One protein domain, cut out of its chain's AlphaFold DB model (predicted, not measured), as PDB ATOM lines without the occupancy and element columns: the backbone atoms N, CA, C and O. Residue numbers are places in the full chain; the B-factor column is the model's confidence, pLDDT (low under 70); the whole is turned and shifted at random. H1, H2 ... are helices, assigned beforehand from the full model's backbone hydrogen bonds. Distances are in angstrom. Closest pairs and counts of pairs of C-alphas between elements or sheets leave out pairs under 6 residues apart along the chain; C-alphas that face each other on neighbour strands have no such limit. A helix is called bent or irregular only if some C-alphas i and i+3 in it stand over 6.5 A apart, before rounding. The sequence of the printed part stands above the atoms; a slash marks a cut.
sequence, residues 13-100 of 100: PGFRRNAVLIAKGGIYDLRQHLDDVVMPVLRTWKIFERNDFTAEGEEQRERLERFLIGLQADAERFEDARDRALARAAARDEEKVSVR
ATOM      1  N   PRO A  13       5.593  35.177 -64.988       88.38
ATOM      2  CA  PRO A  13       4.215  34.949 -65.407       88.38
ATOM      3  C   PRO A  13       3.369  34.393 -64.255       88.38
ATOM      4  O   PRO A  13       3.775  33.472 -63.551       88.38
ATOM      5  N   GLY A  14       2.184  34.965 -64.037       84.56
ATOM      6  CA  GLY A  14       1.267  34.502 -62.991       84.56
ATOM      7  C   GLY A  14       1.648  34.882 -61.552       84.56
ATOM      8  O   GLY A  14       0.919  34.498 -60.636       84.56
ATOM      9  N   PHE A  15       2.702  35.683 -61.330       81.25
ATOM     10  CA  PHE A  15       3.156  36.072 -59.987       81.25
ATOM     11  C   PHE A  15       2.030  36.611 -59.098       81.25
ATOM     12  O   PHE A  15       1.905  36.200 -57.952       81.25
ATOM     13  N   ARG A  16       1.145  37.465 -59.636       79.56
ATOM     14  CA  ARG A  16       0.009  38.017 -58.876       79.56
ATOM     15  C   ARG A  16      -0.902  36.933 -58.297       79.56
ATOM     16  O   ARG A  16      -1.313  37.037 -57.148       79.56
ATOM     17  N   ARG A  17      -1.203  35.883 -59.067       84.00
ATOM     18  CA  ARG A  17      -2.035  34.771 -58.593       84.00
ATOM     19  C   ARG A  17      -1.307  33.971 -57.515       84.00
ATOM     20  O   ARG A  17      -1.908  33.659 -56.493       84.00
ATOM     21  N   ASN A  18      -0.027  33.679 -57.728       83.19
ATOM     22  CA  ASN A  18       0.785  32.935 -56.765       83.19
ATOM     23  C   ASN A  18       0.957  33.712 -55.455       83.19
ATOM     24  O   ASN A  18       0.784  33.134 -54.392       83.19
ATOM     25  N   ALA A  19       1.187  35.024 -55.522       79.19
ATOM     26  CA  ALA A  19       1.266  35.895 -54.353       79.19
ATOM     27  C   ALA A  19      -0.025  35.855 -53.520       79.19
ATOM     28  O   ALA A  19       0.034  35.740 -52.300       79.19
ATOM     29  N   VAL A  20      -1.197  35.854 -54.167       81.69
ATOM     30  CA  VAL A  20      -2.483  35.693 -53.465       81.69
ATOM     31  C   VAL A  20      -2.594  34.323 -52.789       81.69
ATOM     32  O   VAL A  20      -3.131  34.239 -51.690       81.69
ATOM     33  N   LEU A  21      -2.112  33.247 -53.419       84.50
ATOM     34  CA  LEU A  21      -2.133  31.909 -52.816       84.50
ATOM     35  C   LEU A  21      -1.181  31.805 -51.618       84.50
ATOM     36  O   LEU A  21      -1.574  31.265 -50.591       84.50
ATOM     37  N   ILE A  22       0.026  32.362 -51.733       82.44
ATOM     38  CA  ILE A  22       1.028  32.421 -50.656       82.44
ATOM     39  C   ILE A  22       0.465  33.183 -49.452       82.44
ATOM     40  O   ILE A  22       0.518  32.679 -48.331       82.44
ATOM     41  N   ALA A  23      -0.145  34.346 -49.693       83.56
ATOM     42  CA  ALA A  23      -0.757  35.144 -48.638       83.56
ATOM     43  C   ALA A  23      -1.959  34.437 -47.992       83.56
ATOM     44  O   ALA A  23      -2.092  34.424 -46.773       83.56
ATOM     45  N   LYS A  24      -2.820  33.781 -48.785       78.56
ATOM     46  CA  LYS A  24      -3.926  32.966 -48.248       78.56
ATOM     47  C   LYS A  24      -3.447  31.765 -47.435       78.56
ATOM     48  O   LYS A  24      -4.152  31.346 -46.527       78.56
ATOM     49  N   GLY A  25      -2.285  31.213 -47.777       83.12
ATOM     50  CA  GLY A  25      -1.635  30.146 -47.023       83.12
ATOM     51  C   GLY A  25      -0.919  30.625 -45.758       83.12
ATOM     52  O   GLY A  25      -0.338  29.792 -45.072       83.12
ATOM     53  N   GLY A  26      -0.919  31.933 -45.465       80.94
ATOM     54  CA  GLY A  26      -0.248  32.511 -44.294       80.94
ATOM     55  C   GLY A  26       1.281  32.452 -44.348       80.94
ATOM     56  O   GLY A  26       1.934  32.564 -43.316       80.94
ATOM     57  N   ILE A  27       1.864  32.229 -45.531       85.19
ATOM     58  CA  ILE A  27       3.313  32.039 -45.687       85.19
ATOM     59  C   ILE A  27       4.034  33.389 -45.733       85.19
ATOM     60  O   ILE A  27       5.090  33.545 -45.123       85.19
ATOM     61  N   TYR A  28       3.503  34.330 -46.517       85.31
ATOM     62  CA  TYR A  28       4.068  35.667 -46.667       85.31
ATOM     63  C   TYR A  28       3.026  36.645 -47.216       85.31
ATOM     64  O   TYR A  28       2.452  36.411 -48.287       85.31
ATOM     65  N   ASP A  29       2.824  37.765 -46.530       88.38
ATOM     66  CA  ASP A  29       1.986  38.868 -46.988       88.38
ATOM     67  C   ASP A  29       2.593  40.252 -46.693       88.38
ATOM     68  O   ASP A  29       3.747  40.386 -46.277       88.38
ATOM     69  N   LEU A  30       1.834  41.308 -47.003       88.69
ATOM     70  CA  LEU A  30       2.305  42.684 -46.862       88.69
ATOM     71  C   LEU A  30       2.519  43.091 -45.396       88.69
ATOM     72  O   LEU A  30       3.442  43.860 -45.126       88.69
ATOM     73  N   ARG A  31       1.725  42.554 -44.460       92.56
ATOM     74  CA  ARG A  31       1.910  42.784 -43.023       92.56
ATOM     75  C   ARG A  31       3.221  42.165 -42.563       92.56
ATOM     76  O   ARG A  31       4.037  42.860 -41.967       92.56
ATOM     77  N   GLN A  32       3.455  40.899 -42.910       92.38
ATOM     78  CA  GLN A  32       4.701  40.206 -42.564       92.38
ATOM     79  C   GLN A  32       5.920  40.909 -43.175       92.38
ATOM     80  O   GLN A  32       6.953  41.054 -42.529       92.38
ATOM     81  N   HIS A  33       5.801  41.433 -44.400       90.88
ATOM     82  CA  HIS A  33       6.867  42.247 -44.984       90.88
ATOM     83  C   HIS A  33       7.189  43.486 -44.135       90.88
ATOM     84  O   HIS A  33       8.362  43.781 -43.898       90.88
ATOM     85  N   LEU A  34       6.170  44.217 -43.681       93.75
ATOM     86  CA  LEU A  34       6.370  45.406 -42.860       93.75
ATOM     87  C   LEU A  34       6.988  45.050 -41.501       93.75
ATOM     88  O   LEU A  34       8.041  45.585 -41.144       93.75
ATOM     89  N   ASP A  35       6.366  44.129 -40.772       95.19
ATOM     90  CA  ASP A  35       6.641  43.908 -39.351       95.19
ATOM     91  C   ASP A  35       7.860  43.016 -39.104       95.19
ATOM     92  O   ASP A  35       8.631  43.279 -38.175       95.19
ATOM     93  N   ASP A  36       8.077  42.016 -39.965       94.50
ATOM     94  CA  ASP A  36       9.127  41.007 -39.784       94.50
ATOM     95  C   ASP A  36      10.385  41.310 -40.611       94.50
ATOM     96  O   ASP A  36      11.455  40.761 -40.337       94.50
ATOM     97  N   VAL A  37      10.294  42.202 -41.608       92.44
ATOM     98  CA  VAL A  37      11.429  42.547 -42.482       92.44
ATOM     99  C   VAL A  37      11.778  44.028 -42.407       92.44
ATOM    100  O   VAL A  37      12.891  44.378 -42.013       92.44
ATOM    101  N   VAL A  38      10.855  44.920 -42.768       94.62
ATOM    102  CA  VAL A  38      11.162  46.351 -42.912       94.62
ATOM    103  C   VAL A  38      11.467  46.997 -41.564       94.62
ATOM    104  O   VAL A  38      12.555  47.545 -41.372       94.62
ATOM    105  N   MET A  39      10.539  46.917 -40.612       96.44
ATOM    106  CA  MET A  39      10.685  47.578 -39.317       96.44
ATOM    107  C   MET A  39      11.890  47.061 -38.506       96.44
ATOM    108  O   MET A  39      12.620  47.892 -37.958       96.44
ATOM    109  N   PRO A  40      12.192  45.746 -38.448       97.38
ATOM    110  CA  PRO A  40      13.389  45.238 -37.779       97.38
ATOM    111  C   PRO A  40      14.692  45.763 -38.383       97.38
ATOM    112  O   PRO A  40      15.611  46.117 -37.639       97.38
ATOM    113  N   VAL A  41      14.772  45.868 -39.714       95.44
ATOM    114  CA  VAL A  41      15.943  46.444 -40.390       95.44
ATOM    115  C   VAL A  41      16.094  47.916 -40.013       95.44
ATOM    116  O   VAL A  41      17.169  48.325 -39.580       95.44
ATOM    117  N   LEU A  42      15.027  48.714 -40.078       96.06
ATOM    118  CA  LEU A  42      15.100  50.139 -39.727       96.06
ATOM    119  C   LEU A  42      15.478  50.376 -38.257       96.06
ATOM    120  O   LEU A  42      16.266  51.282 -37.974       96.06
ATOM    121  N   ARG A  43      14.984  49.533 -37.338       97.12
ATOM    122  CA  ARG A  43      15.371  49.554 -35.916       97.12
ATOM    123  C   ARG A  43      16.838  49.199 -35.710       97.12
ATOM    124  O   ARG A  43      17.536  49.901 -34.989       97.12
ATOM    125  N   THR A  44      17.329  48.150 -36.371       97.38
ATOM    126  CA  THR A  44      18.733  47.707 -36.253       97.38
ATOM    127  C   THR A  44      19.703  48.825 -36.637       97.38
ATOM    128  O   THR A  44      20.725  49.024 -35.985       97.38
ATOM    129  N   TRP A  45      19.357  49.593 -37.670       96.06
ATOM    130  CA  TRP A  45      20.154  50.720 -38.153       96.06
ATOM    131  C   TRP A  45      19.849  52.044 -37.439       96.06
ATOM    132  O   TRP A  45      20.476  53.060 -37.750       96.06
ATOM    133  N   LYS A  46      18.903  52.041 -36.489       96.94
ATOM    134  CA  LYS A  46      18.494  53.198 -35.682       96.94
ATOM    135  C   LYS A  46      18.119  54.421 -36.520       96.94
ATOM    136  O   LYS A  46      18.393  55.555 -36.134       96.94
ATOM    137  N   ILE A  47      17.502  54.205 -37.684       95.69
ATOM    138  CA  ILE A  47      17.269  55.264 -38.681       95.69
ATOM    139  C   ILE A  47      16.485  56.451 -38.100       95.69
ATOM    140  O   ILE A  47      16.776  57.597 -38.432       95.69
ATOM    141  N   PHE A  48      15.543  56.198 -37.193       96.19
ATOM    142  CA  PHE A  48      14.724  57.247 -36.575       96.19
ATOM    143  C   PHE A  48      15.273  57.789 -35.247       96.19
ATOM    144  O   PHE A  48      14.763  58.782 -34.748       96.19
ATOM    145  N   GLU A  49      16.314  57.176 -34.682       95.69
ATOM    146  CA  GLU A  49      16.909  57.598 -33.399       95.69
ATOM    147  C   GLU A  49      18.200  58.404 -33.588       95.69
ATOM    148  O   GLU A  49      18.623  59.145 -32.704       95.69
ATOM    149  N   ARG A  50      18.857  58.235 -34.737       94.88
ATOM    150  CA  ARG A  50      20.092  58.936 -35.090       94.88
ATOM    151  C   ARG A  50      19.858  60.432 -35.289       94.88
ATOM    152  O   ARG A  50      18.808  60.845 -35.758       94.88
ATOM    153  N   ASN A  51      20.852  61.249 -34.971       94.50
ATOM    154  CA  ASN A  51      20.823  62.708 -35.138       94.50
ATOM    155  C   ASN A  51      22.078  63.238 -35.853       94.50
ATOM    156  O   ASN A  51      22.376  64.426 -35.797       94.50
ATOM    157  N   ASP A  52      22.819  62.344 -36.506       96.38
ATOM    158  CA  ASP A  52      24.077  62.612 -37.200       96.38
ATOM    159  C   ASP A  52      23.903  62.732 -38.725       96.38
ATOM    160  O   ASP A  52      24.881  62.677 -39.472       96.38
ATOM    161  N   PHE A  53      22.665  62.882 -39.208       96.25
ATOM    162  CA  PHE A  53      22.393  63.079 -40.628       96.25
ATOM    163  C   PHE A  53      22.635  64.528 -41.058       96.25
ATOM    164  O   PHE A  53      22.416  65.484 -40.317       96.25
ATOM    165  N   THR A  54      23.077  64.690 -42.304       97.69
ATOM    166  CA  THR A  54      23.080  65.987 -42.987       97.69
ATOM    167  C   THR A  54      21.651  66.384 -43.367       97.69
ATOM    168  O   THR A  54      20.741  65.559 -43.318       97.69
ATOM    169  N   ALA A  55      21.454  67.621 -43.832       97.19
ATOM    170  CA  ALA A  55      20.148  68.085 -44.313       97.19
ATOM    171  C   ALA A  55      19.529  67.158 -45.384       97.19
ATOM    172  O   ALA A  55      18.338  66.873 -45.338       97.19
ATOM    173  N   GLU A  56      20.342  66.629 -46.304       96.81
ATOM    174  CA  GLU A  56      19.878  65.655 -47.302       96.81
ATOM    175  C   GLU A  56      19.446  64.329 -46.653       96.81
ATOM    176  O   GLU A  56      18.430  63.746 -47.031       96.81
ATOM    177  N   GLY A  57      20.193  63.844 -45.656       95.62
ATOM    178  CA  GLY A  57      19.844  62.621 -44.931       95.62
ATOM    179  C   GLY A  57      18.534  62.756 -44.152       95.62
ATOM    180  O   GLY A  57      17.725  61.829 -44.149       95.62
ATOM    181  N   GLU A  58      18.299  63.928 -43.561       96.94
ATOM    182  CA  GLU A  58      17.043  64.275 -42.896       96.94
ATOM    183  C   GLU A  58      15.857  64.261 -43.869       96.94
ATOM    184  O   GLU A  58      14.852  63.600 -43.609       96.94
ATOM    185  N   GLU A  59      16.007  64.864 -45.052       95.94
ATOM    186  CA  GLU A  59      14.971  64.832 -46.091       95.94
ATOM    187  C   GLU A  59      14.622  63.391 -46.512       95.94
ATOM    188  O   GLU A  59      13.447  63.027 -46.657       95.94
ATOM    189  N   GLN A  60      15.634  62.530 -46.677       95.12
ATOM    190  CA  GLN A  60      15.397  61.121 -47.000       95.12
ATOM    191  C   GLN A  60      14.725  60.366 -45.850       95.12
ATOM    192  O   GLN A  60      13.898  59.488 -46.113       95.12
ATOM    193  N   ARG A  61      15.040  60.699 -44.593       95.25
ATOM    194  CA  ARG A  61      14.390  60.106 -43.420       95.25
ATOM    195  C   ARG A  61      12.912  60.467 -43.355       95.25
ATOM    196  O   ARG A  61      12.089  59.568 -43.200       95.25
ATOM    197  N   GLU A  62      12.560  61.731 -43.554       95.50
ATOM    198  CA  GLU A  62      11.156  62.150 -43.603       95.50
ATOM    199  C   GLU A  62      10.403  61.493 -44.770       95.50
ATOM    200  O   GLU A  62       9.246  61.084 -44.656       95.50
ATOM    201  N   ARG A  63      11.056  61.365 -45.932       95.44
ATOM    202  CA  ARG A  63      10.469  60.675 -47.086       95.44
ATOM    203  C   ARG A  63      10.236  59.193 -46.801       95.44
ATOM    204  O   ARG A  63       9.216  58.649 -47.230       95.44
ATOM    205  N   LEU A  64      11.165  58.547 -46.101       95.25
ATOM    206  CA  LEU A  64      11.016  57.172 -45.636       95.25
ATOM    207  C   LEU A  64       9.856  57.050 -44.643       95.25
ATOM    208  O   LEU A  64       9.044  56.147 -44.798       95.25
ATOM    209  N   GLU A  65       9.737  57.961 -43.680       95.69
ATOM    210  CA  GLU A  65       8.634  57.976 -42.713       95.69
ATOM    211  C   GLU A  65       7.271  58.065 -43.411       95.69
ATOM    212  O   GLU A  65       6.403  57.218 -43.198       95.69
ATOM    213  N   ARG A  66       7.108  59.017 -44.341       96.38
ATOM    214  CA  ARG A  66       5.881  59.143 -45.149       96.38
ATOM    215  C   ARG A  66       5.563  57.870 -45.930       96.38
ATOM    216  O   ARG A  66       4.401  57.487 -46.045       96.38
ATOM    217  N   PHE A  67       6.586  57.209 -46.469       95.19
ATOM    218  CA  PHE A  67       6.413  55.937 -47.163       95.19
ATOM    219  C   PHE A  67       5.941  54.823 -46.219       95.19
ATOM    220  O   PHE A  67       5.043  54.071 -46.588       95.19
ATOM    221  N   LEU A  68       6.499  54.726 -45.006       96.00
ATOM    222  CA  LEU A  68       6.107  53.706 -44.027       96.00
ATOM    223  C   LEU A  68       4.660  53.866 -43.567       96.00
ATOM    224  O   LEU A  68       3.963  52.863 -43.452       96.00
ATOM    225  N   ILE A  69       4.184  55.101 -43.384       96.94
ATOM    226  CA  ILE A  69       2.771  55.374 -43.077       96.94
ATOM    227  C   ILE A  69       1.864  54.815 -44.183       96.94
ATOM    228  O   ILE A  69       0.869  54.147 -43.903       96.94
ATOM    229  N   GLY A  70       2.223  55.047 -45.450       95.31
ATOM    230  CA  GLY A  70       1.491  54.489 -46.590       95.31
ATOM    231  C   GLY A  70       1.530  52.960 -46.619       95.31
ATOM    232  O   GLY A  70       0.493  52.319 -46.761       95.31
ATOM    233  N   LEU A  71       2.714  52.377 -46.417       93.56
ATOM    234  CA  LEU A  71       2.904  50.928 -46.394       93.56
ATOM    235  C   LEU A  71       2.097  50.256 -45.273       93.56
ATOM    236  O   LEU A  71       1.525  49.189 -45.488       93.56
ATOM    237  N   GLN A  72       2.009  50.890 -44.102       95.94
ATOM    238  CA  GLN A  72       1.180  50.423 -42.997       95.94
ATOM    239  C   GLN A  72      -0.307  50.434 -43.363       95.94
ATOM    240  O   GLN A  72      -0.985  49.425 -43.177       95.94
ATOM    241  N   ALA A  73      -0.803  51.528 -43.943       96.38
ATOM    242  CA  ALA A  73      -2.193  51.614 -44.382       96.38
ATOM    243  C   ALA A  73      -2.527  50.574 -45.468       96.38
ATOM    244  O   ALA A  73      -3.631  50.025 -45.491       96.38
ATOM    245  N   ASP A  74      -1.589  50.281 -46.368       91.56
ATOM    246  CA  ASP A  74      -1.761  49.241 -47.383       91.56
ATOM    247  C   ASP A  74      -1.776  47.835 -46.763       91.56
ATOM    248  O   ASP A  74      -2.582  46.995 -47.178       91.56
ATOM    249  N   ALA A  75      -0.933  47.576 -45.756       92.00
ATOM    250  CA  ALA A  75      -0.931  46.318 -45.010       92.00
ATOM    251  C   ALA A  75      -2.269  46.086 -44.289       92.00
ATOM    252  O   ALA A  75      -2.859  45.017 -44.442       92.00
ATOM    253  N   GLU A  76      -2.800  47.101 -43.602       94.56
ATOM    254  CA  GLU A  76      -4.108  47.041 -42.926       94.56
ATOM    255  C   GLU A  76      -5.240  46.715 -43.914       94.56
ATOM    256  O   GLU A  76      -6.011  45.776 -43.716       94.56
ATOM    257  N   ARG A  77      -5.298  47.421 -45.053       91.75
ATOM    258  CA  ARG A  77      -6.297  47.146 -46.103       91.75
ATOM    259  C   ARG A  77      -6.180  45.733 -46.667       91.75
ATOM    260  O   ARG A  77      -7.190  45.145 -47.074       91.75
ATOM    261  N   PHE A  78      -4.958  45.214 -46.765       88.00
ATOM    262  CA  PHE A  78      -4.705  43.867 -47.256       88.00
ATOM    263  C   PHE A  78      -5.224  42.807 -46.279       88.00
ATOM    264  O   PHE A  78      -5.926  41.891 -46.711       88.00
ATOM    265  N   GLU A  79      -4.928  42.944 -44.987       89.94
ATOM    266  CA  GLU A  79      -5.428  42.055 -43.930       89.94
ATOM    267  C   GLU A  79      -6.952  42.027 -43.904       89.94
ATOM    268  O   GLU A  79      -7.555  40.963 -44.033       89.94
ATOM    269  N   ASP A  80      -7.579  43.200 -43.909       91.00
ATOM    270  CA  ASP A  80      -9.026  43.356 -44.010       91.00
ATOM    271  C   ASP A  80      -9.617  42.601 -45.213       91.00
ATOM    272  O   ASP A  80     -10.661  41.939 -45.138       91.00
ATOM    273  N   ALA A  81      -8.972  42.708 -46.378       87.50
ATOM    274  CA  ALA A  81      -9.414  42.021 -47.585       87.50
ATOM    275  C   ALA A  81      -9.226  40.499 -47.494       87.50
ATOM    276  O   ALA A  81     -10.097  39.753 -47.969       87.50
ATOM    277  N   ARG A  82      -8.121  40.044 -46.894       85.38
ATOM    278  CA  ARG A  82      -7.818  38.632 -46.645       85.38
ATOM    279  C   ARG A  82      -8.850  38.029 -45.699       85.38
ATOM    280  O   ARG A  82      -9.459  37.020 -46.052       85.38
ATOM    281  N   ASP A  83      -9.122  38.676 -44.578       88.19
ATOM    282  CA  ASP A  83     -10.027  38.180 -43.544       88.19
ATOM    283  C   ASP A  83     -11.465  38.098 -44.075       88.19
ATOM    284  O   ASP A  83     -12.123  37.061 -43.955       88.19
ATOM    285  N   ARG A  84     -11.917  39.107 -44.837       89.19
ATOM    286  CA  ARG A  84     -13.189  39.030 -45.586       89.19
ATOM    287  C   ARG A  84     -13.221  37.883 -46.598       89.19
ATOM    288  O   ARG A  84     -14.287  37.343 -46.902       89.19
ATOM    289  N   ALA A  85     -12.099  37.553 -47.234       86.12
ATOM    290  CA  ALA A  85     -12.038  36.445 -48.185       86.12
ATOM    291  C   ALA A  85     -12.089  35.080 -47.482       86.12
ATOM    292  O   ALA A  85     -12.763  34.183 -47.994       86.12
ATOM    293  N   LEU A  86     -11.429  34.947 -46.329       85.69
ATOM    294  CA  LEU A  86     -11.444  33.746 -45.494       85.69
ATOM    295  C   LEU A  86     -12.832  33.504 -44.892       85.69
ATOM    296  O   LEU A  86     -13.369  32.413 -45.061       85.69
ATOM    297  N   ALA A  87     -13.475  34.532 -44.331       89.00
ATOM    298  CA  ALA A  87     -14.839  34.431 -43.801       89.00
ATOM    299  C   ALA A  87     -15.847  33.967 -44.870       89.00
ATOM    300  O   ALA A  87     -16.660  33.075 -44.638       89.00
ATOM    301  N   ARG A  88     -15.747  34.505 -46.095       89.25
ATOM    302  CA  ARG A  88     -16.579  34.061 -47.230       89.25
ATOM    303  C   ARG A  88     -16.276  32.636 -47.688       89.25
ATOM    304  O   ARG A  88     -17.136  32.008 -48.297       89.25
ATOM    305  N   ALA A  89     -15.047  32.153 -47.519       86.56
ATOM    306  CA  ALA A  89     -14.711  30.766 -47.825       86.56
ATOM    307  C   ALA A  89     -15.331  29.825 -46.785       86.56
ATOM    308  O   ALA A  89     -16.042  28.910 -47.184       86.56
ATOM    309  N   ALA A  90     -15.177  30.139 -45.495       87.94
ATOM    310  CA  ALA A  90     -15.759  29.375 -44.393       87.94
ATOM    311  C   ALA A  90     -17.288  29.245 -44.512       87.94
ATOM    312  O   ALA A  90     -17.801  28.132 -44.521       87.94
ATOM    313  N   ALA A  91     -18.002  30.354 -44.749       90.25
ATOM    314  CA  ALA A  91     -19.462  30.332 -44.898       90.25
ATOM    315  C   ALA A  91     -19.943  29.426 -46.051       90.25
ATOM    316  O   ALA A  91     -20.958  28.742 -45.938       90.25
ATOM    317  N   ARG A  92     -19.201  29.381 -47.167       89.12
ATOM    318  CA  ARG A  92     -19.522  28.489 -48.297       89.12
ATOM    319  C   ARG A  92     -19.259  27.023 -47.986       89.12
ATOM    320  O   ARG A  92     -19.919  26.159 -48.557       89.12
ATOM    321  N   ASP A  93     -18.261  26.737 -47.163       87.44
ATOM    322  CA  ASP A  93     -17.949  25.366 -46.777       87.44
ATOM    323  C   ASP A  93     -18.977  24.849 -45.759       87.44
ATOM    324  O   ASP A  93     -19.433  23.716 -45.893       87.44
ATOM    325  N   GLU A  94     -19.451  25.701 -44.844       83.56
ATOM    326  CA  GLU A  94     -20.574  25.409 -43.939       83.56
ATOM    327  C   GLU A  94     -21.881  25.123 -44.702       83.56
ATOM    328  O   GLU A  94     -22.546  24.120 -44.438       83.56
ATOM    329  N   GLU A  95     -22.222  25.941 -45.706       81.88
ATOM    330  CA  GLU A  95     -23.405  25.738 -46.558       81.88
ATOM    331  C   GLU A  95     -23.359  24.386 -47.291       81.88
ATOM    332  O   GLU A  95     -24.339  23.642 -47.309       81.88
ATOM    333  N   LYS A  96     -22.200  24.011 -47.846       76.81
ATOM    334  CA  LYS A  96     -22.026  22.718 -48.532       76.81
ATOM    335  C   LYS A  96     -22.149  21.521 -47.599       76.81
ATOM    336  O   LYS A  96     -22.602  20.470 -48.042       76.81
ATOM    337  N   VAL A  97     -21.704  21.655 -46.351       77.19
ATOM    338  CA  VAL A  97     -21.845  20.604 -45.335       77.19
ATOM    339  C   VAL A  97     -23.309  20.466 -44.916       77.19
ATOM    340  O   VAL A  97     -23.776  19.348 -44.764       77.19
ATOM    341  N   SER A  98     -24.051  21.571 -44.800       70.81
ATOM    342  CA  SER A  98     -25.474  21.552 -44.429       70.81
ATOM    343  C   SER A  98     -26.407  20.985 -45.508       70.81
ATOM    344  O   SER A  98     -27.529  20.599 -45.187       70.81
ATOM    345  N   VAL A  99     -25.996  20.992 -46.778       68.75
ATOM    346  CA  VAL A  99     -26.805  20.524 -47.923       68.75
ATOM    347  C   VAL A  99     -26.525  19.049 -48.270       68.75
ATOM    348  O   VAL A  99     -27.186  18.482 -49.142       68.75
ATOM    349  N   ARG A 100     -25.558  18.411 -47.601       55.09
ATOM    350  CA  ARG A 100     -25.117  17.034 -47.857       55.09
ATOM    351  C   ARG A 100     -25.596  16.070 -46.779       55.09
ATOM    352  O   ARG A 100     -25.891  14.916 -47.160       55.09
TER     353      ARG A 100
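This is residues 13 to 100 of the 100 residues of the protein "Fatty acid desaturase family protein" of Rhodococcus sp. MTM3W5.2 (UniProt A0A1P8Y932). One very long helix, H3, makes the length of the model, and the shorter helix H2 folds back along part of it as a loose, open hairpin, meeting H3 with its first residues, 30 to 34, while residues 40 to 46 stand free. The short helix H1 points away to the side near H3, its residues 15 to 18 sticking out together with residues 13 and 14, and at the other end of the printed part residues 87 to 100 also stand free, 87 to 98 of them in H3. The printed part has 88 residues with three named helices, in the order H1, H2, H3, and no named strand; the class is all helix. The whole is extended, with a radius of gyration of the C-alphas of 19.1 A, and a rod spanning 69 by 26 by 19 A.

H1 holds residues 15 to 24, begins with C-alpha 15 at (3.156, 36.072, -59.987) and is 14.1 A long from first to last C-alpha. H2 holds residues 30 to 44, begins with C-alpha 30 at (2.305, 42.684, -46.862) and is 20.2 A long. It is irregular, but only just: C-alphas 36 and 39 are 6.8 A apart. H3 holds residues 55 to 98, is 65.2 A long and ends with C-alpha 98 at (-25.474, 21.552, -44.429).

H2 and H3 form a helical hairpin: they touch, and their closest C-alphas, those of Arg 31 and Ala 75, are 5.0 A apart. H2 touches H3 with residues 30 to 34 alone, and H3 touches H2 with residues 71 to 79 alone. The two run opposite ways at a shallow tilt of 31 degrees. H1 and H3 are close but not clearly touching, with the closest C-alphas, those of Lys 24 and Arg 82, 7.1 A apart. They run the same way at a steep tilt of 69 degrees, only just short of about perpendicular. H1 and H2 are only just apart, their closest C-alphas being 8.3 A from each other. In H1 every O i to N i+4 pair is within hydrogen-bond range; in H2 9 of 11 are, and in H3 39 of 40.

The C-alphas farthest apart, those of Thr 54 and Arg 100, are 68.9 A from each other. The printed part has no cut and ends at residue 100, the chain's last residue. The link from H1 to H2 is tight, with 5 residues, and that from H2 to H3 is short, with 10. The mean pLDDT of the printed part is 89.8, and residues 99 to 100 are under 70.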